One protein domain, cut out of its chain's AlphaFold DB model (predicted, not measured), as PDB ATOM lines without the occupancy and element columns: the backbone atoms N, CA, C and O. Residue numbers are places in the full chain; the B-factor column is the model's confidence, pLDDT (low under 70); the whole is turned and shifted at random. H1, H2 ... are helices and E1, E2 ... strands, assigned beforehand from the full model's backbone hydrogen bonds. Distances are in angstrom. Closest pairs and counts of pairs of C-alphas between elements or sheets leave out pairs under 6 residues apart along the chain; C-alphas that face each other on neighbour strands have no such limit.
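Overview. This is residues 7 to 192 of the 425 residues of an uncharacterized protein of Phycisphaeraceae bacterium (UniProt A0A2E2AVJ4). Picture a curved wall of six parallel strands, curled like part of a barrel, with helices outside the curve. H4 packs on E5 and E6 with H5 beyond it, H1 packs on E1 and E2 at the other edge, and residues 16 to 19 of the long link after E1 fold into the hollow. The printed part has 186 residues, with named elements in the order E1 H1 E2 H2 E3 E4 H3 E5 H4 E6 H5 H6 H7, seven helices and six strands of mixed class; the sheet's order is E1 E2 E3 E4 E5 E6. It is compact, with a radius of gyration of the C-alphas of 17.4 A and spans of 50 by 36 by 33 A.

Arrangement. Start at edge strand E1, residues 7 to 10, parallel to E2, residues 51 to 55; N 7 and O 51, 2.8 A apart, are within hydrogen-bond range. So are N 54 and O 75, 2.9 A, to E3, residues 73 to 79; N 93 and O 78, 2.8 A, from E4, residues 90 to 95; N 94 and O 111, 2.8 A, to E5, residues 109 to 113; and N 112 and O 137, 2.8 A, to edge strand E6, residues 135 to 139. H1, residues 35 to 48, and H4, residues 116 to 132, are on one face, giving two layers. H4 lies over E5 and E6, height 8.5 A. H2, residues 63 to 66, only just touches H1, with 3 pairs of C-alphas within 8 A, closest Leu 35 and Tyr 65, 6.8 A. H3, residues 96 to 101, only grazes the sheet. Strand-helix-strand units E1 H1 E2, E2 H2 E3, E4 H3 E5 and E5 H4 E6, parallel neighbours joined through a helix, have right-handed crossovers. H5, residues 148 to 166, touches H4 at a shallow tilt of 18 degrees, the same way; the closest C-alphas, Ser 123 and Phe 161, are 4.7 A apart. H6, residues 169 to 174, touches H5 only at the corner, only just, with 3 pairs. H7, residues 178 to 185, only grazes the sheet. Every O i to N i+4 pair is within range in H1, H5 and H6, against 8 of 13 in H4, 0 of 2 in H3 and 1 of 4 in H7, whose O i to N i+3 counts are 2 of 3 in H3 and 1 of 5 in H7; H2 is too short for one.

Along the chain. Find C-alpha 7 at (62.099, 102.091, 135.975), where E1 begins. H5 runs 27.1 A from C-alpha 148 at (56.384, 75.227, 113.031); H4 measures 24.2 A, H1 19.9 A and E3 17.8 A. H7 ends at C-alpha 185, (59.971, 77.740, 142.411).

Size, cuts and confidence. The C-alphas farthest apart, Ser 36 and Lys 167, are 51.0 A apart. The printed part has no cut; the link E1 to H1, 24 residues, is long. Residues 181 to 188, of which 181 to 185 belong to H7, stand free. The model's pLDDT is under 70 at 21 residues, among them 22 to 26 and 186 to 190.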
ATOM      1  N   ILE A   7      61.942 101.356 137.226       95.38
ATOM      2  CA  ILE A   7      62.099 102.091 135.975       95.38
ATOM      3  C   ILE A   7      63.272 101.540 135.164       95.38
ATOM      4  O   ILE A   7      64.325 101.204 135.708       95.38
ATOM      5  N   TRP A   8      63.080 101.481 133.851       96.12
ATOM      6  CA  TRP A   8      64.144 101.244 132.882       96.12
ATOM      7  C   TRP A   8      64.692 102.598 132.450       96.12
ATOM      8  O   TRP A   8      63.937 103.426 131.949       96.12
ATOM      9  N   ILE A   9      65.977 102.847 132.641       96.31
ATOM     10  CA  ILE A   9      66.621 104.090 132.223       96.31
ATOM     11  C   ILE A   9      67.437 103.772 130.981       96.31
ATOM     12  O   ILE A   9      68.513 103.179 131.065       96.31
ATOM     13  N   VAL A  10      66.912 104.163 129.825       94.94
ATOM     14  CA  VAL A  10      67.650 104.091 128.569       94.94
ATOM     15  C   VAL A  10      68.593 105.285 128.539       94.94
ATOM     16  O   VAL A  10      68.163 106.425 128.354       94.94
ATOM     17  N   LEU A  11      69.873 105.031 128.812       93.81
ATOM     18  CA  LEU A  11      70.848 106.097 129.027       93.81
ATOM     19  C   LEU A  11      71.226 106.787 127.717       93.81
ATOM     20  O   LEU A  11      71.454 107.997 127.710       93.81
ATOM     21  N   GLN A  12      71.299 106.017 126.631       91.75
ATOM     22  CA  GLN A  12      71.733 106.470 125.312       91.75
ATOM     23  C   GLN A  12      70.738 106.040 124.233       91.75
ATOM     24  O   GLN A  12      70.092 105.002 124.355       91.75
ATOM     25  N   THR A  13      70.614 106.816 123.159       88.69
ATOM     26  CA  THR A  13      69.658 106.530 122.072       88.69
ATOM     27  C   THR A  13      70.015 105.292 121.254       88.69
ATOM     28  O   THR A  13      69.138 104.734 120.602       88.69
ATOM     29  N   ASP A  14      71.285 104.883 121.292       89.38
ATOM     30  CA  ASP A  14      71.848 103.672 120.683       89.38
ATOM     31  C   ASP A  14      72.141 102.577 121.729       89.38
ATOM     32  O   ASP A  14      72.974 101.690 121.513       89.38
ATOM     33  N   ALA A  15      71.500 102.657 122.902       91.19
ATOM     34  CA  ALA A  15      71.626 101.643 123.939       91.19
ATOM     35  C   ALA A  15      71.246 100.255 123.410       91.19
ATOM     36  O   ALA A  15      70.437 100.114 122.488       91.19
ATOM     37  N   VAL A  16      71.830  99.221 124.012       91.19
ATOM     38  CA  VAL A  16      71.637  97.843 123.566       91.19
ATOM     39  C   VAL A  16      70.168  97.426 123.618       91.19
ATOM     40  O   VAL A  16      69.444  97.709 124.573       91.19
ATOM     41  N   LEU A  17      69.737  96.712 122.583       90.19
ATOM     42  CA  LEU A  17      68.477  95.982 122.598       90.19
ATOM     43  C   LEU A  17      68.657  94.708 123.402       90.19
ATOM     44  O   LEU A  17      69.613  93.984 123.172       90.19
ATOM     45  N   PHE A  18      67.746  94.414 124.317       90.56
ATOM     46  CA  PHE A  18      67.937  93.323 125.276       90.56
ATOM     47  C   PHE A  18      66.703  92.433 125.431       90.56
ATOM     48  O   PHE A  18      66.757  91.426 126.131       90.56
ATOM     49  N   CYS A  19      65.575  92.778 124.812       88.00
ATOM     50  CA  CYS A  19      64.352  91.990 124.854       88.00
ATOM     51  C   CYS A  19      64.004  91.477 123.441       88.00
ATOM     52  O   CYS A  19      64.872  90.953 122.737       88.00
ATOM     53  N   HIS A  20      62.739  91.558 123.037       78.69
ATOM     54  CA  HIS A  20      62.216  91.148 121.739       78.69
ATOM     55  C   HIS A  20      62.176  92.293 120.709       78.69
ATOM     56  O   HIS A  20      61.413  92.235 119.740       78.69
ATOM     57  N   GLU A  21      62.924  93.376 120.929       76.31
ATOM     58  CA  GLU A  21      62.979  94.485 119.977       76.31
ATOM     59  C   GLU A  21      63.615  94.041 118.656       76.31
ATOM     60  O   GLU A  21      64.582  93.287 118.666       76.31
ATOM     61  N   GLY A  22      63.089  94.512 117.522       62.22
ATOM     62  CA  GLY A  22      63.763  94.394 116.224       62.22
ATOM     63  C   GLY A  22      64.888  95.432 116.072       62.22
ATOM     64  O   GLY A  22      65.149  96.173 117.017       62.22
ATOM     65  N   PRO A  23      65.548  95.515 114.903       56.53
ATOM     66  CA  PRO A  23      66.574  96.527 114.626       56.53
ATOM     67  C   PRO A  23      66.097  97.955 114.958       56.53
ATOM     68  O   PRO A  23      64.929  98.276 114.751       56.53
ATOM     69  N   GLN A  24      66.985  98.803 115.487       64.19
ATOM     70  CA  GLN A  24      66.657 100.185 115.861       64.19
ATOM     71  C   GLN A  24      66.649 101.120 114.644       64.19
ATOM     72  O   GLN A  24      67.637 101.173 113.916       64.19
ATOM     73  N   ASP A  25      65.615 101.961 114.541       53.75
ATOM     74  CA  ASP A  25      65.688 103.251 113.829       53.75
ATOM     75  C   ASP A  25      66.258 104.377 114.732       53.75
ATOM     76  O   ASP A  25      66.522 105.490 114.276       53.75
ATOM     77  N   GLY A  26      66.510 104.061 116.011       60.78
ATOM     78  CA  GLY A  26      67.066 104.944 117.037       60.78
ATOM     79  C   GLY A  26      65.988 105.669 117.848       60.78
ATOM     80  O   GLY A  26      64.920 106.004 117.342       60.78
ATOM     81  N   ILE A  27      66.259 105.921 119.132       71.50
ATOM     82  CA  ILE A  27      65.373 106.754 119.961       71.50
ATOM     83  C   ILE A  27      65.583 108.224 119.581       71.50
ATOM     84  O   ILE A  27      66.716 108.707 119.554       71.50
ATOM     85  N   ALA A  28      64.500 108.954 119.319       65.31
ATOM     86  CA  ALA A  28      64.576 110.382 119.033       65.31
ATOM     87  C   ALA A  28      65.000 111.185 120.278       65.31
ATOM     88  O   ALA A  28      64.504 110.950 121.380       65.31
ATOM     89  N   GLY A  29      65.876 112.176 120.095       68.56
ATOM     90  CA  GLY A  29      66.270 113.113 121.149       68.56
ATOM     91  C   GLY A  29      67.780 113.233 121.337       68.56
ATOM     92  O   GLY A  29      68.561 113.048 120.406       68.56
ATOM     93  N   GLU A  30      68.183 113.612 122.548       79.25
ATOM     94  CA  GLU A  30      69.593 113.732 122.927       79.25
ATOM     95  C   GLU A  30      70.263 112.359 122.948       79.25
ATOM     96  O   GLU A  30      69.726 111.425 123.533       79.25
ATOM     97  N   TYR A  31      71.462 112.257 122.371       87.19
ATOM     98  CA  TYR A  31      72.198 110.994 122.266       87.19
ATOM     99  C   TYR A  31      72.435 110.304 123.617       87.19
ATOM    100  O   TYR A  31      72.374 109.083 123.704       87.19
ATOM    101  N   ILE A  32      72.695 111.080 124.671       93.44
ATOM    102  CA  ILE A  32      72.864 110.608 126.047       93.44
ATOM    103  C   ILE A  32      72.019 111.469 126.980       93.44
ATOM    104  O   ILE A  32      71.929 112.684 126.791       93.44
ATOM    105  N   MET A  33      71.417 110.854 127.999       95.00
ATOM    106  CA  MET A  33      70.699 111.582 129.041       95.00
ATOM    107  C   MET A  33      71.667 112.541 129.747       95.00
ATOM    108  O   MET A  33      72.612 112.063 130.362       95.00
ATOM    109  N   PRO A  34      71.448 113.865 129.744       95.88
ATOM    110  CA  PRO A  34      72.290 114.815 130.453       95.88
ATOM    111  C   PRO A  34      72.411 114.450 131.929       95.88
ATOM    112  O   PRO A  34      71.406 114.155 132.582       95.88
ATOM    113  N   LEU A  35      73.622 114.567 132.476       96.75
ATOM    114  CA  LEU A  35      73.925 114.194 133.860       96.75
ATOM    115  C   LEU A  35      72.957 114.822 134.874       96.75
ATOM    116  O   LEU A  35      72.471 114.143 135.773       96.75
ATOM    117  N   SER A  36      72.587 116.094 134.688       95.81
ATOM    118  CA  SER A  36      71.626 116.764 135.574       95.81
ATOM    119  C   SER A  36      70.234 116.122 135.549       95.81
ATOM    120  O   SER A  36      69.543 116.106 136.566       95.81
ATOM    121  N   ARG A  37      69.795 115.597 134.398       95.50
ATOM    122  CA  ARG A  37      68.522 114.879 134.257       95.50
ATOM    123  C   ARG A  37      68.633 113.481 134.847       95.50
ATOM    124  O   ARG A  37      67.743 113.088 135.590       95.50
ATOM    125  N   PHE A  38      69.741 112.786 134.604       97.00
ATOM    126  CA  PHE A  38      70.025 111.493 135.222       97.00
ATOM    127  C   PHE A  38      69.984 111.569 136.757       97.00
ATOM    128  O   PHE A  38      69.266 110.803 137.399       97.00
ATOM    129  N   GLN A  39      70.636 112.577 137.346       96.69
ATOM    130  CA  GLN A  39      70.581 112.857 138.785       96.69
ATOM    131  C   GLN A  39      69.147 113.096 139.282       96.69
ATOM    132  O   GLN A  39      68.778 112.614 140.354       96.69
ATOM    133  N   ARG A  40      68.307 113.802 138.508       95.06
ATOM    134  CA  ARG A  40      66.884 113.993 138.847       95.06
ATOM    135  C   ARG A  40      66.090 112.692 138.777       95.06
ATOM    136  O   ARG A  40      65.305 112.434 139.687       95.06
ATOM    137  N   VAL A  41      66.307 111.867 137.748       95.62
ATOM    138  CA  VAL A  41      65.665 110.549 137.601       95.62
ATOM    139  C   VAL A  41      65.997 109.670 138.808       95.62
ATOM    140  O   VAL A  41      65.081 109.181 139.470       95.62
ATOM    141  N   LEU A  42      67.282 109.536 139.155       96.56
ATOM    142  CA  LEU A  42      67.716 108.763 140.323       96.56
ATOM    143  C   LEU A  42      67.207 109.366 141.635       96.56
ATOM    144  O   LEU A  42      66.732 108.644 142.508       96.56
ATOM    145  N   GLY A  43      67.246 110.693 141.775       95.06
ATOM    146  CA  GLY A  43      66.707 111.390 142.943       95.06
ATOM    147  C   GLY A  43      65.224 111.087 143.161       95.06
ATOM    148  O   GLY A  43      64.815 110.764 144.276       95.06
ATOM    149  N   ARG A  44      64.428 111.108 142.088       92.38
ATOM    150  CA  ARG A  44      63.008 110.747 142.125       92.38
ATOM    151  C   ARG A  44      62.805 109.266 142.431       92.38
ATOM    152  O   ARG A  44      61.949 108.938 143.249       92.38
ATOM    153  N   ALA A  45      63.600 108.385 141.827       93.69
ATOM    154  CA  ALA A  45      63.547 106.955 142.108       93.69
ATOM    155  C   ALA A  45      63.817 106.662 143.590       93.69
ATOM    156  O   ALA A  45      63.041 105.947 144.216       93.69
ATOM    157  N   ARG A  46      64.827 107.298 144.196       94.56
ATOM    158  CA  ARG A  46      65.109 107.182 145.638       94.56
ATOM    159  C   ARG A  46      63.953 107.678 146.501       94.56
ATOM    160  O   ARG A  46      63.570 106.999 147.446       94.56
ATOM    161  N   GLN A  47      63.380 108.837 146.170       92.44
ATOM    162  CA  GLN A  47      62.246 109.405 146.911       92.44
ATOM    163  C   GLN A  47      61.012 108.497 146.886       92.44
ATOM    164  O   GLN A  47      60.275 108.442 147.867       92.44
ATOM    165  N   LEU A  48      60.786 107.797 145.773       90.69
ATOM    166  CA  LEU A  48      59.622 106.932 145.566       90.69
ATOM    167  C   LEU A  48      59.909 105.444 145.832       90.69
ATOM    168  O   LEU A  48      58.999 104.625 145.727       90.69
ATOM    169  N   GLY A  49      61.151 105.088 146.177       92.44
ATOM    170  CA  GLY A  49      61.577 103.704 146.401       92.44
ATOM    171  C   GLY A  49      61.571 102.838 145.136       92.44
ATOM    172  O   GLY A  49      61.311 101.639 145.220       92.44
ATOM    173  N   TRP A  50      61.802 103.426 143.962       94.38
ATOM    174  CA  TRP A  50      61.852 102.701 142.694       94.38
ATOM    175  C   TRP A  50      63.219 102.058 142.457       94.38
ATOM    176  O   TRP A  50      64.249 102.720 142.569       94.38
ATOM    177  N   ALA A  51      63.218 100.790 142.047       96.00
ATOM    178  CA  ALA A  51      64.410 100.134 141.520       96.00
ATOM    179  C   ALA A  51      64.711 100.622 140.093       96.00
ATOM    180  O   ALA A  51      63.805 100.786 139.278       96.00
ATOM    181  N   CYS A  52      65.980 100.834 139.776       96.19
ATOM    182  CA  CYS A  52      66.441 101.338 138.491       96.19
ATOM    183  C   CYS A  52      67.265 100.271 137.773       96.19
ATOM    184  O   CYS A  52      68.225  99.741 138.334       96.19
ATOM    185  N   THR A  53      66.920 100.014 136.516       95.81
ATOM    186  CA  THR A  53      67.752  99.240 135.592       95.81
ATOM    187  C   THR A  53      68.270 100.169 134.508       95.81
ATOM    188  O   THR A  53      67.475 100.791 133.804       95.81
ATOM    189  N   LEU A  54      69.589 100.284 134.384       95.38
ATOM    190  CA  LEU A  54      70.221 101.095 133.348       95.38
ATOM    191  C   LEU A  54      70.405 100.266 132.081       95.38
ATOM    192  O   LEU A  54      70.776  99.101 132.160       95.38
ATOM    193  N   VAL A  55      70.193 100.872 130.918       94.56
ATOM    194  CA  VAL A  55      70.473 100.262 129.614       94.56
ATOM    195  C   VAL A  55      71.447 101.169 128.875       94.56
ATOM    196  O   VAL A  55      71.133 102.333 128.611       94.56
ATOM    197  N   CYS A  56      72.636 100.647 128.585       92.56
ATOM    198  CA  CYS A  56      73.743 101.397 127.995       92.56
ATOM    199  C   CYS A  56      74.122 100.835 126.617       92.56
ATOM    200  O   CYS A  56      73.720  99.737 126.229       92.56
ATOM    201  N   ASN A  57      74.910 101.594 125.863       90.88
ATOM    202  CA  ASN A  57      75.520 101.142 124.618       90.88
ATOM    203  C   ASN A  57      76.891 100.483 124.867       90.88
ATOM    204  O   ASN A  57      77.287 100.217 126.002       90.88
ATOM    205  N   ARG A  58      77.646 100.253 123.786       87.25
ATOM    206  CA  ARG A  58      78.977  99.610 123.800       87.25
ATOM    207  C   ARG A  58      80.038 100.338 124.621       87.25
ATOM    208  O   ARG A  58      81.034  99.737 125.010       87.25
ATOM    209  N   ASN A  59      79.846 101.627 124.885       87.50
ATOM    210  CA  ASN A  59      80.772 102.394 125.713       87.50
ATOM    211  C   ASN A  59      80.557 102.139 127.215       87.50
ATOM    212  O   ASN A  59      81.356 102.611 128.022       87.50
ATOM    213  N   GLY A  60      79.514 101.385 127.585       87.94
ATOM    214  CA  GLY A  60      79.155 101.109 128.971       87.94
ATOM    215  C   GLY A  60      78.634 102.346 129.707       87.94
ATOM    216  O   GLY A  60      78.248 103.347 129.097       87.94
ATOM    217  N   LEU A  61      78.620 102.266 131.040       90.44
ATOM    218  CA  LEU A  61      78.231 103.368 131.920       90.44
ATOM    219  C   LEU A  61      79.422 104.327 132.117       90.44
ATOM    220  O   LEU A  61      80.440 103.896 132.666       90.44
ATOM    221  N   PRO A  62      79.339 105.613 131.726       91.44
ATOM    222  CA  PRO A  62      80.463 106.530 131.911       91.44
ATOM    223  C   PRO A  62      80.738 106.824 133.396       91.44
ATOM    224  O   PRO A  62      79.812 106.892 134.206       91.44
ATOM    225  N   ASP A  63      82.004 107.078 133.749       90.56
ATOM    226  CA  ASP A  63      82.470 107.220 135.144       90.56
ATOM    227  C   ASP A  63      81.720 108.304 135.947       90.56
ATOM    228  O   ASP A  63      81.513 108.181 137.155       90.56
ATOM    229  N   GLU A  64      81.298 109.391 135.298       93.25
ATOM    230  CA  GLU A  64      80.503 110.439 135.949       93.25
ATOM    231  C   GLU A  64      79.080 109.991 136.304       93.25
ATOM    232  O   GLU A  64      78.582 110.400 137.344       93.25
ATOM    233  N   TYR A  65      78.473 109.094 135.523       94.12
ATOM    234  CA  TYR A  65      77.158 108.511 135.814       94.12
ATOM    235  C   TYR A  65      77.280 107.390 136.845       94.12
ATOM    236  O   TYR A  65      76.449 107.282 137.745       94.12
ATOM    237  N   ALA A  66      78.349 106.590 136.769       91.56
ATOM    238  CA  ALA A  66      78.639 105.545 137.748       91.56
ATOM    239  C   ALA A  66      78.757 106.106 139.174       91.56
ATOM    240  O   ALA A  66      78.230 105.511 140.112       91.56
ATOM    241  N   ARG A  67      79.369 107.289 139.340       92.44
ATOM    242  CA  ARG A  67      79.475 107.979 140.641       92.44
ATOM    243  C   ARG A  67      78.133 108.408 141.235       92.44
ATOM    244  O   ARG A  67      78.045 108.576 142.447       92.44
ATOM    245  N   GLU A  68      77.109 108.579 140.407       94.69
ATOM    246  CA  GLU A  68      75.764 108.947 140.853       94.69
ATOM    247  C   GLU A  68      74.911 107.731 141.228       94.69
ATOM    248  O   GLU A  68      73.879 107.898 141.877       94.69
ATOM    249  N   CYS A  69      75.306 106.521 140.824       92.88
ATOM    250  CA  CYS A  69      74.532 105.304 141.044       92.88
ATOM    251  C   CYS A  69      74.616 104.855 142.508       92.88
ATOM    252  O   CYS A  69      75.693 104.562 143.024       92.88
ATOM    253  N   GLY A  70      73.464 104.766 143.173       91.31
ATOM    254  CA  GLY A  70      73.342 104.234 144.527       91.31
ATOM    255  C   GLY A  70      72.812 102.800 144.553       91.31
ATOM    256  O   GLY A  70      72.937 102.044 143.588       91.31
ATOM    257  N   ALA A  71      72.195 102.431 145.678       91.50
ATOM    258  CA  ALA A  71      71.546 101.131 145.865       91.50
ATOM    259  C   ALA A  71      70.239 100.991 145.066       91.50
ATOM    260  O   ALA A  71      69.764  99.880 144.853       91.50
ATOM    261  N   GLU A  72      69.650 102.105 144.619       94.44
ATOM    262  CA  GLU A  72      68.478 102.080 143.743       94.44
ATOM    263  C   GLU A  72      68.792 101.509 142.358       94.44
ATOM    264  O   GLU A  72      67.890 100.980 141.717       94.44
ATOM    265  N   VAL A  73      70.045 101.588 141.893       94.31
ATOM    266  CA  VAL A  73      70.476 100.962 140.639       94.31
ATOM    267  C   VAL A  73      70.794  99.500 140.915       94.31
ATOM    268  O   VAL A  73      71.804  99.176 141.542       94.31
ATOM    269  N   VAL A  74      69.903  98.622 140.462       93.31
ATOM    270  CA  VAL A  74      69.950  97.183 140.760       93.31
ATOM    271  C   VAL A  74      70.500  96.349 139.607       93.31
ATOM    272  O   VAL A  74      70.843  95.189 139.812       93.31
ATOM    273  N   ASP A  75      70.551  96.914 138.400       92.75
ATOM    274  CA  ASP A  75      71.040  96.225 137.206       92.75
ATOM    275  C   ASP A  75      71.539  97.234 136.160       92.75
ATOM    276  O   ASP A  75      70.977  98.328 136.018       92.75
ATOM    277  N   ILE A  76      72.582  96.858 135.428       93.19
ATOM    278  CA  ILE A  76      73.173  97.617 134.327       93.19
ATOM    279  C   ILE A  76      73.295  96.668 133.137       93.19
ATOM    280  O   ILE A  76      74.087  95.728 133.148       93.19
ATOM    281  N   ILE A  77      72.507  96.931 132.100       93.81
ATOM    282  CA  ILE A  77      72.475  96.150 130.868       93.81
ATOM    283  C   ILE A  77      73.423  96.781 129.851       93.81
ATOM    284  O   ILE A  77      73.286  97.958 129.504       93.81
ATOM    285  N   VAL A  78      74.360  95.979 129.355       91.88
ATOM    286  CA  VAL A  78      75.357  96.372 128.355       91.88
ATOM    287  C   VAL A  78      75.446  95.321 127.246       91.88
ATOM    288  O   VAL A  78      75.176  94.147 127.496       91.88
ATOM    289  N   PRO A  79      75.827  95.691 126.015       91.31
ATOM    290  CA  PRO A  79      76.157  94.700 124.996       91.31
ATOM    291  C   PRO A  79      77.477  94.000 125.331       91.31
ATOM    292  O   PRO A  79      78.358  94.596 125.955       91.31
ATOM    293  N   ALA A  80      77.648  92.774 124.849       89.88
ATOM    294  CA  ALA A  80      78.929  92.084 124.882       89.88
ATOM    295  C   ALA A  80      80.039  92.923 124.212       89.88
ATOM    296  O   ALA A  80      79.809  93.649 123.234       89.88
ATOM    297  N   GLY A  81      81.242  92.851 124.770       84.56
ATOM    298  CA  GLY A  81      82.420  93.627 124.399       84.56
ATOM    299  C   GLY A  81      82.456  95.038 124.990       84.56
ATOM    300  O   GLY A  81      83.325  95.829 124.617       84.56
ATOM    301  N   SER A  82      81.523  95.382 125.883       83.88
ATOM    302  CA  SER A  82      81.497  96.694 126.535       83.88
ATOM    303  C   SER A  82      82.533  96.813 127.644       83.88
ATOM    304  O   SER A  82      82.964  95.832 128.245       83.88
ATOM    305  N   ARG A  83      82.884  98.055 127.990       71.88
ATOM    306  CA  ARG A  83      83.634  98.324 129.217       71.88
ATOM    307  C   ARG A  83      82.721  98.076 130.420       71.88
ATOM    308  O   ARG A  83      81.832  98.876 130.705       71.88
ATOM    309  N   LEU A  84      82.944  96.957 131.098       68.56
ATOM    310  CA  LEU A  84      82.147  96.545 132.247       68.56
ATOM    311  C   LEU A  84      82.540  97.362 133.489       68.56
ATOM    312  O   LEU A  84      83.737  97.548 133.743       68.56
ATOM    313  N   PRO A  85      81.571  97.848 134.284       62.34
ATOM    314  CA  PRO A  85      81.867  98.238 135.651       62.34
ATOM    315  C   PRO A  85      82.316  96.984 136.436       62.34
ATOM    316  O   PRO A  85      81.856  95.885 136.131       62.34
ATOM    317  N   PRO A  86      83.206  97.108 137.437       54.94
ATOM    318  CA  PRO A  86      83.737  95.980 138.220       54.94
ATOM    319  C   PRO A  86      82.707  95.390 139.211       54.94
ATOM    320  O   PRO A  86      83.047  95.038 140.337       54.94
ATOM    321  N   ASP A  87      81.437  95.348 138.821       64.31
ATOM    322  CA  ASP A  87      80.275  95.190 139.685       64.31
ATOM    323  C   ASP A  87      79.455  93.952 139.287       64.31
ATOM    324  O   ASP A  87      79.269  93.666 138.100       64.31
ATOM    325  N   ASP A  88      78.930  93.237 140.284       73.31
ATOM    326  CA  ASP A  88      78.085  92.053 140.109       73.31
ATOM    327  C   ASP A  88      76.688  92.393 139.559       73.31
ATOM    328  O   ASP A  88      75.976  91.510 139.075       73.31
ATOM    329  N   ARG A  89      76.319  93.678 139.534       83.19
ATOM    330  CA  ARG A  89      75.056  94.215 138.996       83.19
ATOM    331  C   ARG A  89      74.994  94.312 137.466       83.19
ATOM    332  O   ARG A  89      74.206  95.096 136.943       83.19
ATOM    333  N   THR A  90      75.818  93.557 136.741       89.19
ATOM    334  CA  THR A  90      75.925  93.680 135.281       89.19
ATOM    335  C   THR A  90      75.248  92.525 134.547       89.19
ATOM    336  O   THR A  90      75.535  91.350 134.803       89.19
ATOM    337  N   THR A  91      74.392  92.884 133.591       92.75
ATOM    338  CA  THR A  91      73.772  91.974 132.627       92.75
ATOM    339  C   THR A  91      74.363  92.218 131.241       92.75
ATOM    340  O   THR A  91      74.275  93.325 130.706       92.75
ATOM    341  N   VAL A  92      74.934  91.177 130.637       92.69
ATOM    342  CA  VAL A  92      75.586  91.260 129.324       92.69
ATOM    343  C   VAL A  92      74.670  90.699 128.237       92.69
ATOM    344  O   VAL A  92      74.136  89.598 128.370       92.69
ATOM    345  N   VAL A  93      74.481  91.441 127.148       93.81
ATOM    346  CA  VAL A  93      73.648  91.022 126.015       93.81
ATOM    347  C   VAL A  93      74.509  90.498 124.871       93.81
ATOM    348  O   VAL A  93      75.345  91.218 124.327       93.81
ATOM    349  N   TYR A  94      74.245  89.260 124.471       94.00
ATOM    350  CA  TYR A  94      74.868  88.566 123.355       94.00
ATOM    351  C   TYR A  94      73.893  88.477 122.183       94.00
ATOM    352  O   TYR A  94      72.753  88.049 122.352       94.00
ATOM    353  N   GLU A  95      74.365  88.820 120.988       93.50
ATOM    354  CA  GLU A  95      73.658  88.547 119.736       93.50
ATOM    355  C   GLU A  95      74.190  87.241 119.138       93.50
ATOM    356  O   GLU A  95      75.404  87.063 119.001       93.50
ATOM    357  N   SER A  96      73.289  86.328 118.789       94.31
ATOM    358  CA  SER A  96      73.643  85.018 118.214       94.31
ATOM    359  C   SER A  96      74.460  85.104 116.914       94.31
ATOM    360  O   SER A  96      75.425  84.351 116.749       94.31
ATOM    361  N   ASP A  97      74.173  86.092 116.063       91.50
ATOM    362  CA  ASP A  97      74.861  86.333 114.785       91.50
ATOM    363  C   ASP A  97      76.332  86.768 114.956       91.50
ATOM    364  O   ASP A  97      77.115  86.767 114.005       91.50
ATOM    365  N   ARG A  98      76.726  87.150 116.177       89.00
ATOM    366  CA  ARG A  98      78.062  87.666 116.529       89.00
ATOM    367  C   ARG A  98      78.728  86.885 117.658       89.00
ATOM    368  O   ARG A  98      79.767  87.310 118.164       89.00
ATOM    369  N   PHE A  99      78.159  85.745 118.041       87.94
ATOM    370  CA  PHE A  99      78.574  84.998 119.225       87.94
ATOM    371  C   PHE A  99      80.021  84.470 119.152       87.94
ATOM    372  O   PHE A  99      80.711  84.424 120.164       87.94
ATOM    373  N   GLU A 100      80.526  84.122 117.961       71.19
ATOM    374  CA  GLU A 100      81.861  83.507 117.783       71.19
ATOM    375  C   GLU A 100      83.040  84.469 117.996       71.19
ATOM    376  O   GLU A 100      84.194  84.048 118.026       71.19
ATOM    377  N   HIS A 101      82.772  85.768 118.130       65.44
ATOM    378  CA  HIS A 101      83.802  86.805 118.211       65.44
ATOM    379  C   HIS A 101      83.988  87.372 119.622       65.44
ATOM    380  O   HIS A 101      84.607  88.427 119.779       65.44
ATOM    381  N   LEU A 102      83.455  86.697 120.641       66.94
ATOM    382  CA  LEU A 102      83.388  87.202 122.009       66.94
ATOM    383  C   LEU A 102      84.180  86.297 122.966       66.94
ATOM    384  O   LEU A 102      84.159  85.073 122.848       66.94
ATOM    385  N   GLY A 103      84.935  86.921 123.872       66.12
ATOM    386  CA  GLY A 103      85.673  86.236 124.937       66.12
ATOM    387  C   GLY A 103      84.823  86.056 126.195       66.12
ATOM    388  O   GLY A 103      83.691  86.523 126.254       66.12
ATOM    389  N   GLU A 104      85.384  85.400 127.211       69.19
ATOM    390  CA  GLU A 104      84.771  85.345 128.542       69.19
ATOM    391  C   GLU A 104      84.636  86.763 129.120       69.19
ATOM    392  O   GLU A 104      85.597  87.540 129.127       69.19
ATOM    393  N   GLU A 105      83.439  87.100 129.602       70.38
ATOM    394  CA  GLU A 105      83.125  88.409 130.175       70.38
ATOM    395  C   GLU A 105      82.745  88.303 131.649       70.38
ATOM    396  O   GLU A 105      82.220  87.292 132.109       70.38
ATOM    397  N   GLN A 106      83.001  89.377 132.398       66.94
ATOM    398  CA  GLN A 106      82.621  89.468 133.805       66.94
ATOM    399  C   GLN A 106      81.164  89.930 133.932       66.94
ATOM    400  O   GLN A 106      80.758  90.938 133.361       66.94
ATOM    401  N   GLY A 107      80.364  89.216 134.714       73.56
ATOM    402  CA  GLY A 107      78.994  89.608 135.028       73.56
ATOM    403  C   GLY A 107      78.246  88.479 135.719       73.56
ATOM    404  O   GLY A 107      78.726  87.350 135.782       73.56
ATOM    405  N   SER A 108      77.059  88.777 136.245       82.56
ATOM    406  CA  SER A 108      76.228  87.768 136.916       82.56
ATOM    407  C   SER A 108      75.149  87.189 135.999       82.56
ATOM    408  O   SER A 108      74.657  86.081 136.244       82.56
ATOM    409  N   LYS A 109      74.782  87.909 134.929       92.06
ATOM    410  CA  LYS A 109      73.702  87.522 134.013       92.06
ATOM    411  C   LYS A 109      74.078  87.734 132.550       92.06
ATOM    412  O   LYS A 109      74.708  88.730 132.201       92.06
ATOM    413  N   ALA A 110      73.589  86.845 131.697       93.94
ATOM    414  CA  ALA A 110      73.642  86.968 130.251       93.94
ATOM    415  C   ALA A 110      72.242  86.893 129.636       93.94
ATOM    416  O   ALA A 110      71.414  86.066 130.026       93.94
ATOM    417  N   ILE A 111      72.006  87.730 128.629       95.44
ATOM    418  CA  ILE A 111      70.855  87.644 127.735       95.44
ATOM    419  C   ILE A 111      71.367  87.262 126.351       95.44
ATOM    420  O   ILE A 111      72.103  88.024 125.738       95.44
ATOM    421  N   LEU A 112      70.951  86.109 125.842       96.19
ATOM    422  CA  LEU A 112      71.206  85.667 124.478       96.19
ATOM    423  C   LEU A 112      70.008  86.013 123.588       96.19
ATOM    424  O   LEU A 112      68.924  85.446 123.741       96.19
ATOM    425  N   ARG A 113      70.204  86.930 122.642       96.06
ATOM    426  CA  ARG A 113      69.237  87.273 121.595       96.06
ATOM    427  C   ARG A 113      69.481  86.390 120.372       96.06
ATOM    428  O   ARG A 113      70.521  86.471 119.715       96.06
ATOM    429  N   VAL A 114      68.520  85.514 120.091       95.88
ATOM    430  CA  VAL A 114      68.621  84.482 119.057       95.88
ATOM    431  C   VAL A 114      67.821  84.860 117.817       95.88
ATOM    432  O   VAL A 114      66.611  85.086 117.903       95.88
ATOM    433  N   TYR A 115      68.496  84.882 116.671       94.31
ATOM    434  CA  TYR A 115      67.902  85.091 115.353       94.31
ATOM    435  C   TYR A 115      67.569  83.751 114.675       94.31
ATOM    436  O   TYR A 115      68.194  82.739 114.997       94.31
ATOM    437  N   PRO A 116      66.609  83.713 113.725       93.19
ATOM    438  CA  PRO A 116      66.188  82.472 113.066       93.19
ATOM    439  C   PRO A 116      67.341  81.648 112.477       93.19
ATOM    440  O   PRO A 116      67.335  80.425 112.574       93.19
ATOM    441  N   ALA A 117      68.343  82.326 111.910       94.88
ATOM    442  CA  ALA A 117      69.496  81.698 111.269       94.88
ATOM    443  C   ALA A 117      70.428  80.947 112.237       94.88
ATOM    444  O   ALA A 117      71.219  80.133 111.780       94.88
ATOM    445  N   ASP A 118      70.327  81.211 113.544       96.38
ATOM    446  CA  ASP A 118      71.206  80.659 114.581       96.38
ATOM    447  C   ASP A 118      70.452  79.780 115.593       96.38
ATOM    448  O   ASP A 118      70.982  79.443 116.657       96.38
ATOM    449  N   LEU A 119      69.197  79.417 115.297       97.06
ATOM    450  CA  LEU A 119      68.384  78.567 116.173       97.06
ATOM    451  C   LEU A 119      69.080  77.233 116.471       97.06
ATOM    452  O   LEU A 119      69.091  76.807 117.620       97.06
ATOM    453  N   ASP A 120      69.718  76.615 115.477       97.44
ATOM    454  CA  ASP A 120      70.449  75.341 115.576       97.44
ATOM    455  C   ASP A 120      71.746  75.414 116.407       97.44
ATOM    456  O   ASP A 120      72.384  74.391 116.673       97.44
ATOM    457  N   ARG A 121      72.137  76.617 116.836       96.88
ATOM    458  CA  ARG A 121      73.340  76.878 117.636       96.88
ATOM    459  C   ARG A 121      73.022  77.238 119.086       96.88
ATOM    460  O   ARG A 121      73.954  77.394 119.879       96.88
ATOM    461  N   ILE A 122      71.740  77.344 119.458       97.81
ATOM    462  CA  ILE A 122      71.296  77.716 120.814       97.81
ATOM    463  C   ILE A 122      71.962  76.854 121.875       97.81
ATOM    464  O   ILE A 122      72.511  77.406 122.826       97.81
ATOM    465  N   SER A 123      71.958  75.527 121.712       98.25
ATOM    466  CA  SER A 123      72.528  74.630 122.720       98.25
ATOM    467  C   SER A 123      73.996  74.959 122.978       98.25
ATOM    468  O   SER A 123      74.381  75.200 124.118       98.25
ATOM    469  N   ASN A 124      74.804  75.090 121.923       96.88
ATOM    470  CA  ASN A 124      76.230  75.397 122.047       96.88
ATOM    471  C   ASN A 124      76.479  76.763 122.704       96.88
ATOM    472  O   ASN A 124      77.317  76.874 123.601       96.88
ATOM    473  N   MET A 125      75.732  77.794 122.299       96.62
ATOM    474  CA  MET A 125      75.856  79.134 122.879       96.62
ATOM    475  C   MET A 125      75.471  79.141 124.363       96.62
ATOM    476  O   MET A 125      76.183  79.702 125.194       96.62
ATOM    477  N   MET A 126      74.373  78.474 124.723       96.88
ATOM    478  CA  MET A 126      73.925  78.374 126.109       96.88
ATOM    479  C   MET A 126      74.898  77.597 126.992       96.88
ATOM    480  O   MET A 126      75.089  77.983 128.142       96.88
ATOM    481  N   GLN A 127      75.520  76.529 126.484       96.12
ATOM    482  CA  GLN A 127      76.541  75.780 127.224       96.12
ATOM    483  C   GLN A 127      77.701  76.695 127.619       96.12
ATOM    484  O   GLN A 127      78.085  76.725 128.786       96.12
ATOM    485  N   LEU A 128      78.202  77.493 126.673       94.25
ATOM    486  CA  LEU A 128      79.264  78.466 126.930       94.25
ATOM    487  C   LEU A 128      78.816  79.528 127.940       94.25
ATOM    488  O   LEU A 128      79.457  79.695 128.976       94.25
ATOM    489  N   LEU A 129      77.667  80.171 127.723       94.88
ATOM    490  CA  LEU A 129      77.164  81.187 128.653       94.88
ATOM    491  C   LEU A 129      76.918  80.629 130.063       94.88
ATOM    492  O   LEU A 129      77.203  81.310 131.042       94.88
ATOM    493  N   ALA A 130      76.439  79.390 130.195       94.88
ATOM    494  CA  ALA A 130      76.216  78.755 131.493       94.88
ATOM    495  C   ALA A 130      77.525  78.484 132.254       94.88
ATOM    496  O   ALA A 130      77.515  78.421 133.486       94.88
ATOM    497  N   THR A 131      78.657  78.349 131.550       92.38
ATOM    498  CA  THR A 131      79.974  78.264 132.202       92.38
ATOM    499  C   THR A 131      80.441  79.605 132.761       92.38
ATOM    500  O   THR A 131      81.115  79.608 133.787       92.38
ATOM    501  N   TRP A 132      80.037  80.722 132.151       90.38
ATOM    502  CA  TRP A 132      80.500  82.066 132.516       90.38
ATOM    503  C   TRP A 132      79.565  82.802 133.483       90.38
ATOM    504  O   TRP A 132      80.031  83.545 134.340       90.38
ATOM    505  N   PHE A 133      78.251  82.589 133.380       91.81
ATOM    506  CA  PHE A 133      77.242  83.380 134.092       91.81
ATOM    507  C   PHE A 133      76.402  82.538 135.051       91.81
ATOM    508  O   PHE A 133      76.199  81.338 134.850       91.81
ATOM    509  N   ASP A 134      75.882  83.169 136.108       90.88
ATOM    510  CA  ASP A 134      74.934  82.544 137.040       90.88
ATOM    511  C   ASP A 134      73.516  82.522 136.484       90.88
ATOM    512  O   ASP A 134      72.735  81.641 136.830       90.88
ATOM    513  N   HIS A 135      73.170  83.480 135.623       92.62
ATOM    514  CA  HIS A 135      71.861  83.552 134.988       92.62
ATOM    515  C   HIS A 135      72.015  83.645 133.476       92.62
ATOM    516  O   HIS A 135      72.718  84.524 132.987       92.62
ATOM    517  N   VAL A 136      71.327  82.781 132.733       95.00
ATOM    518  CA  VAL A 136      71.314  82.821 131.263       95.00
ATOM    519  C   VAL A 136      69.874  82.863 130.784       95.00
ATOM    520  O   VAL A 136      69.047  82.049 131.189       95.00
ATOM    521  N   LEU A 137      69.572  83.834 129.932       93.94
ATOM    522  CA  LEU A 137      68.228  84.142 129.470       93.94
ATOM    523  C   LEU A 137      68.192  84.154 127.948       93.94
ATOM    524  O   LEU A 137      69.066  84.748 127.327       93.94
ATOM    525  N   ILE A 138      67.177  83.543 127.347       95.69
ATOM    526  CA  ILE A 138      67.008  83.520 125.893       95.69
ATOM    527  C   ILE A 138      65.924  84.517 125.497       95.69
ATOM    528  O   ILE A 138      64.867  84.626 126.135       95.69
ATOM    529  N   ARG A 139      66.190  85.252 124.421       95.19
ATOM    530  CA  ARG A 139      65.255  86.168 123.775       95.19
ATOM    531  C   ARG A 139      65.196  85.887 122.292       95.19
ATOM    532  O   ARG A 139      66.205  85.595 121.667       95.19
ATOM    533  N   HIS A 140      64.007  86.061 121.736       94.38
ATOM    534  CA  HIS A 140      63.732  85.871 120.318       94.38
ATOM    535  C   HIS A 140      63.200  87.189 119.736       94.38
ATOM    536  O   HIS A 140      61.992  87.437 119.825       94.38
ATOM    537  N   PRO A 141      64.076  88.067 119.209       91.19
ATOM    538  CA  PRO A 141      63.701  89.345 118.592       91.19
ATOM    539  C   PRO A 141      62.682  89.217 117.457       91.19
ATOM    540  O   PRO A 141      61.787  90.051 117.304       91.19
ATOM    541  N   GLU A 142      62.793  88.136 116.687       89.81
ATOM    542  CA  GLU A 142      61.989  87.884 115.491       89.81
ATOM    543  C   GLU A 142      60.944  86.783 115.698       89.81
ATOM    544  O   GLU A 142      60.426  86.240 114.738       89.81
ATOM    545  N   MET A 143      60.565  86.468 116.939       89.56
ATOM    546  CA  MET A 143      59.619  85.377 117.236       89.56
ATOM    547  C   MET A 143      58.293  85.446 116.448       89.56
ATOM    548  O   MET A 143      57.679  84.418 116.172       89.56
ATOM    549  N   LEU A 144      57.846  86.637 116.039       85.06
ATOM    550  CA  LEU A 144      56.643  86.791 115.211       85.06
ATOM    551  C   LEU A 144      56.775  86.198 113.796       85.06
ATOM    552  O   LEU A 144      55.750  85.952 113.167       85.06
ATOM    553  N   SER A 145      57.991  85.966 113.291       86.75
ATOM    554  CA  SER A 145      58.226  85.310 111.996       86.75
ATOM    555  C   SER A 145      58.271  83.782 112.092       86.75
ATOM    556  O   SER A 145      58.299  83.117 111.060       86.75
ATOM    557  N   TYR A 146      58.268  83.218 113.305       87.19
ATOM    558  CA  TYR A 146      58.493  81.788 113.513       87.19
ATOM    559  C   TYR A 146      57.295  80.973 113.031       87.19
ATOM    560  O   TYR A 146      56.149  81.246 113.395       87.19
ATOM    561  N   GLY A 147      57.564  79.933 112.254       85.00
ATOM    562  CA  GLY A 147      56.626  78.876 111.933       85.00
ATOM    563  C   GLY A 147      56.886  77.623 112.764       85.00
ATOM    564  O   GLY A 147      57.646  77.605 113.731       85.00
ATOM    565  N   LYS A 148      56.233  76.527 112.366       87.25
ATOM    566  CA  LYS A 148      56.384  75.227 113.031       87.25
ATOM    567  C   LYS A 148      57.843  74.751 113.050       87.25
ATOM    568  O   LYS A 148      58.276  74.212 114.058       87.25
ATOM    569  N   GLN A 149      58.579  74.953 111.956       92.19
ATOM    570  CA  GLN A 149      59.961  74.482 111.823       92.19
ATOM    571  C   GLN A 149      60.887  75.161 112.835       92.19
ATOM    572  O   GLN A 149      61.658  74.481 113.505       92.19
ATOM    573  N   GLU A 150      60.762  76.477 113.008       95.50
ATOM    574  CA  GLU A 150      61.551  77.239 113.976       95.50
ATOM    575  C   GLU A 150      61.235  76.820 115.418       95.50
ATOM    576  O   GLU A 150      62.144  76.696 116.239       95.50
ATOM    577  N   PHE A 151      59.960  76.566 115.738       94.25
ATOM    578  CA  PHE A 151      59.560  76.086 117.065       94.25
ATOM    579  C   PHE A 151      60.042  74.663 117.356       94.25
ATOM    580  O   PHE A 151      60.501  74.404 118.469       94.25
ATOM    581  N   ASP A 152      59.956  73.762 116.376       95.38
ATOM    582  CA  ASP A 152      60.468  72.396 116.501       95.38
ATOM    583  C   ASP A 152      61.986  72.430 116.757       95.38
ATOM    584  O   ASP A 152      62.457  71.845 117.733       95.38
ATOM    585  N   LEU A 153      62.733  73.197 115.953       97.88
ATOM    586  CA  LEU A 153      64.183  73.352 116.093       97.88
ATOM    587  C   LEU A 153      64.571  73.973 117.442       97.88
ATOM    588  O   LEU A 153      65.498  73.500 118.098       97.88
ATOM    589  N   TYR A 154      63.847  74.997 117.904       98.06
ATOM    590  CA  TYR A 154      64.072  75.565 119.233       98.06
ATOM    591  C   TYR A 154      63.863  74.520 120.339       98.06
ATOM    592  O   TYR A 154      64.692  74.400 121.240       98.06
ATOM    593  N   GLY A 155      62.795  73.722 120.251       97.75
ATOM    594  CA  GLY A 155      62.517  72.651 121.208       97.75
ATOM    595  C   GLY A 155      63.599  71.566 121.236       97.75
ATOM    596  O   GLY A 155      63.979  71.110 122.317       97.75
ATOM    597  N   GLU A 156      64.127  71.179 120.073       98.38
ATOM    598  CA  GLU A 156      65.267  70.258 119.958       98.38
ATOM    599  C   GLU A 156      66.508  70.822 120.657       98.38
ATOM    600  O   GLU A 156      67.122  70.149 121.482       98.38
ATOM    601  N   GLN A 157      66.815  72.095 120.425       98.62
ATOM    602  CA  GLN A 157      67.992  72.750 120.992       98.62
ATOM    603  C   GLN A 157      67.900  72.951 122.504       98.62
ATOM    604  O   GLN A 157      68.888  72.749 123.216       98.62
ATOM    605  N   LEU A 158      66.713  73.278 123.024       98.44
ATOM    606  CA  LEU A 158      66.471  73.281 124.466       98.44
ATOM    607  C   LEU A 158      66.680  71.885 125.060       98.44
ATOM    608  O   LEU A 158      67.276  71.760 126.128       98.44
ATOM    609  N   ARG A 159      66.221  70.826 124.381       98.12
ATOM    610  CA  ARG A 159      66.399  69.446 124.847       98.12
ATOM    611  C   ARG A 159      67.872  69.045 124.884       98.12
ATOM    612  O   ARG A 159      68.308  68.485 125.891       98.12
ATOM    613  N   ASP A 160      68.634  69.371 123.846       98.56
ATOM    614  CA  ASP A 160      70.074  69.109 123.789       98.56
ATOM    615  C   ASP A 160      70.821  69.846 124.906       98.56
ATOM    616  O   ASP A 160      71.654  69.261 125.606       98.56
ATOM    617  N   PHE A 161      70.476  71.114 125.136       98.56
ATOM    618  CA  PHE A 161      71.040  71.892 126.230       98.56
ATOM    619  C   PHE A 161      70.692  71.290 127.602       98.56
ATOM    620  O   PHE A 161      71.572  71.121 128.447       98.56
ATOM    621  N   CYS A 162      69.432  70.908 127.828       97.88
ATOM    622  CA  CYS A 162      68.996  70.265 129.069       97.88
ATOM    623  C   CYS A 162      69.758  68.953 129.332       97.88
ATOM    624  O   CYS A 162      70.194  68.707 130.457       97.88
ATOM    625  N   GLN A 163      69.964  68.122 128.304       98.00
ATOM    626  CA  GLN A 163      70.761  66.895 128.412       98.00
ATOM    627  C   GLN A 163      72.214  67.171 128.796       98.00
ATOM    628  O   GLN A 163      72.797  66.412 129.574       98.00
ATOM    629  N   TRP A 164      72.815  68.224 128.241       98.19
ATOM    630  CA  TRP A 164      74.146  68.651 128.647       98.19
ATOM    631  C   TRP A 164      74.149  69.133 130.098       98.19
ATOM    632  O   TRP A 164      74.977  68.673 130.877       98.19
ATOM    633  N   LEU A 165      73.195  69.982 130.488       97.69
ATOM    634  CA  LEU A 165      73.139  70.588 131.818       97.69
ATOM    635  C   LEU A 165      73.042  69.533 132.930       97.69
ATOM    636  O   LEU A 165      73.735  69.635 133.940       97.69
ATOM    637  N   LEU A 166      72.252  68.476 132.723       97.12
ATOM    638  CA  LEU A 166      72.133  67.355 133.666       97.12
ATOM    639  C   LEU A 166      73.439  66.563 133.845       97.12
ATOM    640  O   LEU A 166      73.628  65.908 134.868       97.12
ATOM    641  N   LYS A 167      74.358  66.629 132.875       97.31
ATOM    642  CA  LYS A 167      75.700  66.029 132.963       97.31
ATOM    643  C   LYS A 167      76.718  66.951 133.639       97.31
ATOM    644  O   LYS A 167      77.863  66.540 133.806       97.31
ATOM    645  N   GLN A 168      76.319  68.163 134.030       97.19
ATOM    646  CA  GLN A 168      77.173  69.166 134.667       97.19
ATOM    647  C   GLN A 168      76.642  69.527 136.070       97.19
ATOM    648  O   GLN A 168      76.057  70.598 136.236       97.19
ATOM    649  N   PRO A 169      76.828  68.679 137.104       94.06
ATOM    650  CA  PRO A 169      76.254  68.909 138.435       94.06
ATOM    651  C   PRO A 169      76.637  70.257 139.064       94.06
ATOM    652  O   PRO A 169      75.790  70.916 139.666       94.06
ATOM    653  N   ASP A 170      77.887  70.692 138.878       94.81
ATOM    654  CA  ASP A 170      78.379  71.969 139.411       94.81
ATOM    655  C   ASP A 170      77.680  73.165 138.749       94.81
ATOM    656  O   ASP A 170      77.302  74.132 139.415       94.81
ATOM    657  N   ILE A 171      77.448  73.080 137.434       95.38
ATOM    658  CA  ILE A 171      76.724  74.108 136.683       95.38
ATOM    659  C   ILE A 171      75.243  74.065 137.057       95.38
ATOM    660  O   ILE A 171      74.691  75.106 137.385       95.38
ATOM    661  N   TRP A 172      74.613  72.889 137.099       94.88
ATOM    662  CA  TRP A 172      73.220  72.709 137.527       94.88
ATOM    663  C   TRP A 172      72.928  73.338 138.897       94.88
ATOM    664  O   TRP A 172      71.926  74.038 139.073       94.88
ATOM    665  N   ALA A 173      73.812  73.126 139.876       92.44
ATOM    666  CA  ALA A 173      73.638  73.661 141.222       92.44
ATOM    667  C   ALA A 173      73.631  75.202 141.241       92.44
ATOM    668  O   ALA A 173      72.875  75.813 142.009       92.44
ATOM    669  N   ARG A 174      74.425  75.830 140.366       92.25
ATOM    670  CA  ARG A 174      74.659  77.278 140.328       92.25
ATOM    671  C   ARG A 174      73.759  78.016 139.337       92.25
ATOM    672  O   ARG A 174      73.066  78.948 139.740       92.25
ATOM    673  N   VAL A 175      73.757  77.602 138.071       93.50
ATOM    674  CA  VAL A 175      73.139  78.345 136.970       93.50
ATOM    675  C   VAL A 175      71.621  78.385 137.102       93.50
ATOM    676  O   VAL A 175      70.969  77.431 137.536       93.50
ATOM    677  N   ARG A 176      71.035  79.506 136.710       92.88
ATOM    678  CA  ARG A 176      69.598  79.733 136.648       92.88
ATOM    679  C   ARG A 176      69.233  80.136 135.237       92.88
ATOM    680  O   ARG A 176      69.813  81.048 134.660       92.88
ATOM    681  N   ILE A 177      68.245  79.449 134.685       93.94
ATOM    682  CA  ILE A 177      67.818  79.663 133.305       93.94
ATOM    683  C   ILE A 177      66.325  79.920 133.346       93.94
ATOM    684  O   ILE A 177      65.557  78.958 133.365       93.94
ATOM    685  N   PRO A 178      65.883  81.184 133.454       91.31
ATOM    686  CA  PRO A 178      64.478  81.501 133.684       91.31
ATOM    687  C   PRO A 178      63.526  80.865 132.664       91.31
ATOM    688  O   PRO A 178      62.485  80.360 133.078       91.31
ATOM    689  N   ASN A 179      63.921  80.771 131.385       92.06
ATOM    690  CA  ASN A 179      63.142  80.088 130.341       92.06
ATOM    691  C   ASN A 179      62.855  78.602 130.659       92.06
ATOM    692  O   ASN A 179      61.831  78.085 130.237       92.06
ATOM    693  N   LEU A 180      63.732  77.906 131.397       92.50
ATOM    694  CA  LEU A 180      63.628  76.460 131.670       92.50
ATOM    695  C   LEU A 180      63.326  76.121 133.134       92.50
ATOM    696  O   LEU A 180      62.797  75.056 133.438       92.50
ATOM    697  N   MET A 181      63.701  77.004 134.057       90.56
ATOM    698  CA  MET A 181      63.654  76.765 135.501       90.56
ATOM    699  C   MET A 181      62.673  77.702 136.215       90.56
ATOM    700  O   MET A 181      62.394  77.494 137.395       90.56
ATOM    701  N   GLY A 182      62.121  78.711 135.528       84.75
ATOM    702  CA  GLY A 182      61.253  79.731 136.130       84.75
ATOM    703  C   GLY A 182      60.031  79.146 136.844       84.75
ATOM    704  O   GLY A 182      59.699  79.562 137.949       84.75
ATOM    705  N   GLY A 183      59.407  78.110 136.276       81.56
ATOM    706  CA  GLY A 183      58.272  77.425 136.911       81.56
ATOM    707  C   GLY A 183      58.605  76.513 138.109       81.56
ATOM    708  O   GLY A 183      57.680  76.093 138.802       81.56
ATOM    709  N   PHE A 184      59.883  76.207 138.396       87.69
ATOM    710  CA  PHE A 184      60.252  75.276 139.479       87.69
ATOM    711  C   PHE A 184      59.969  75.841 140.869       87.69
ATOM    712  O   PHE A 184      59.567  75.111 141.766       87.69
ATOM    713  N   GLN A 185      60.148  77.143 141.083       73.50
ATOM    714  CA  GLN A 185      59.971  77.740 142.411       73.50
ATOM    715  C   GLN A 185      58.513  78.108 142.720       73.50
ATOM    716  O   GLN A 185      58.231  78.640 143.791       73.50
ATOM    717  N   GLY A 186      57.574  77.832 141.805       59.72
ATOM    718  CA  GLY A 186      56.141  78.067 142.000       59.72
ATOM    719  C   GLY A 186      55.734  79.539 142.149       59.72
ATOM    720  O   GLY A 186      54.539  79.823 142.221       59.72
ATOM    721  N   SER A 187      56.689  80.474 142.168       54.28
ATOM    722  CA  SER A 187      56.414  81.896 142.043       54.28
ATOM    723  C   SER A 187      55.924  82.164 140.624       54.28
ATOM    724  O   SER A 187      56.499  81.709 139.636       54.28
ATOM    725  N   THR A 188      54.814  82.888 140.514       51.72
ATOM    726  CA  THR A 188      54.413  83.470 139.242       51.72
ATOM    727  C   THR A 188      55.537  84.412 138.825       51.72
ATOM    728  O   THR A 188      55.760  85.433 139.475       51.72
ATOM    729  N   TYR A 189      56.285  84.067 137.776       54.97
ATOM    730  CA  TYR A 189      57.186  85.032 137.166       54.97
ATOM    731  C   TYR A 189      56.297  86.153 136.621       54.97
ATOM    732  O   TYR A 189      55.609  86.015 135.609       54.97
ATOM    733  N   SER A 190      56.214  87.259 137.359       56.25
ATOM    734  CA  SER A 190      55.702  88.495 136.798       56.25
ATOM    735  C   SER A 190      56.730  88.898 135.753       56.25
ATOM    736  O   SER A 190      57.887  89.085 136.124       56.25
ATOM    737  N   GLY A 191      56.345  88.982 134.478       73.38
ATOM    738  CA  GLY A 191      57.229  89.466 133.414       73.38
ATOM    739  C   GLY A 191      57.836  90.844 133.720       73.38
ATOM    740  O   GLY A 191      57.724  91.368 134.823       73.38
ATOM    741  N   CYS A 192      58.415  91.516 132.724       86.50
ATOM    742  CA  CYS A 192      59.138  92.790 132.922       86.50
ATOM    743  C   CYS A 192      58.357  93.940 133.617       86.50
ATOM    744  O   CYS A 192      58.932  94.984 133.934       86.50
TER     745      CYS A 192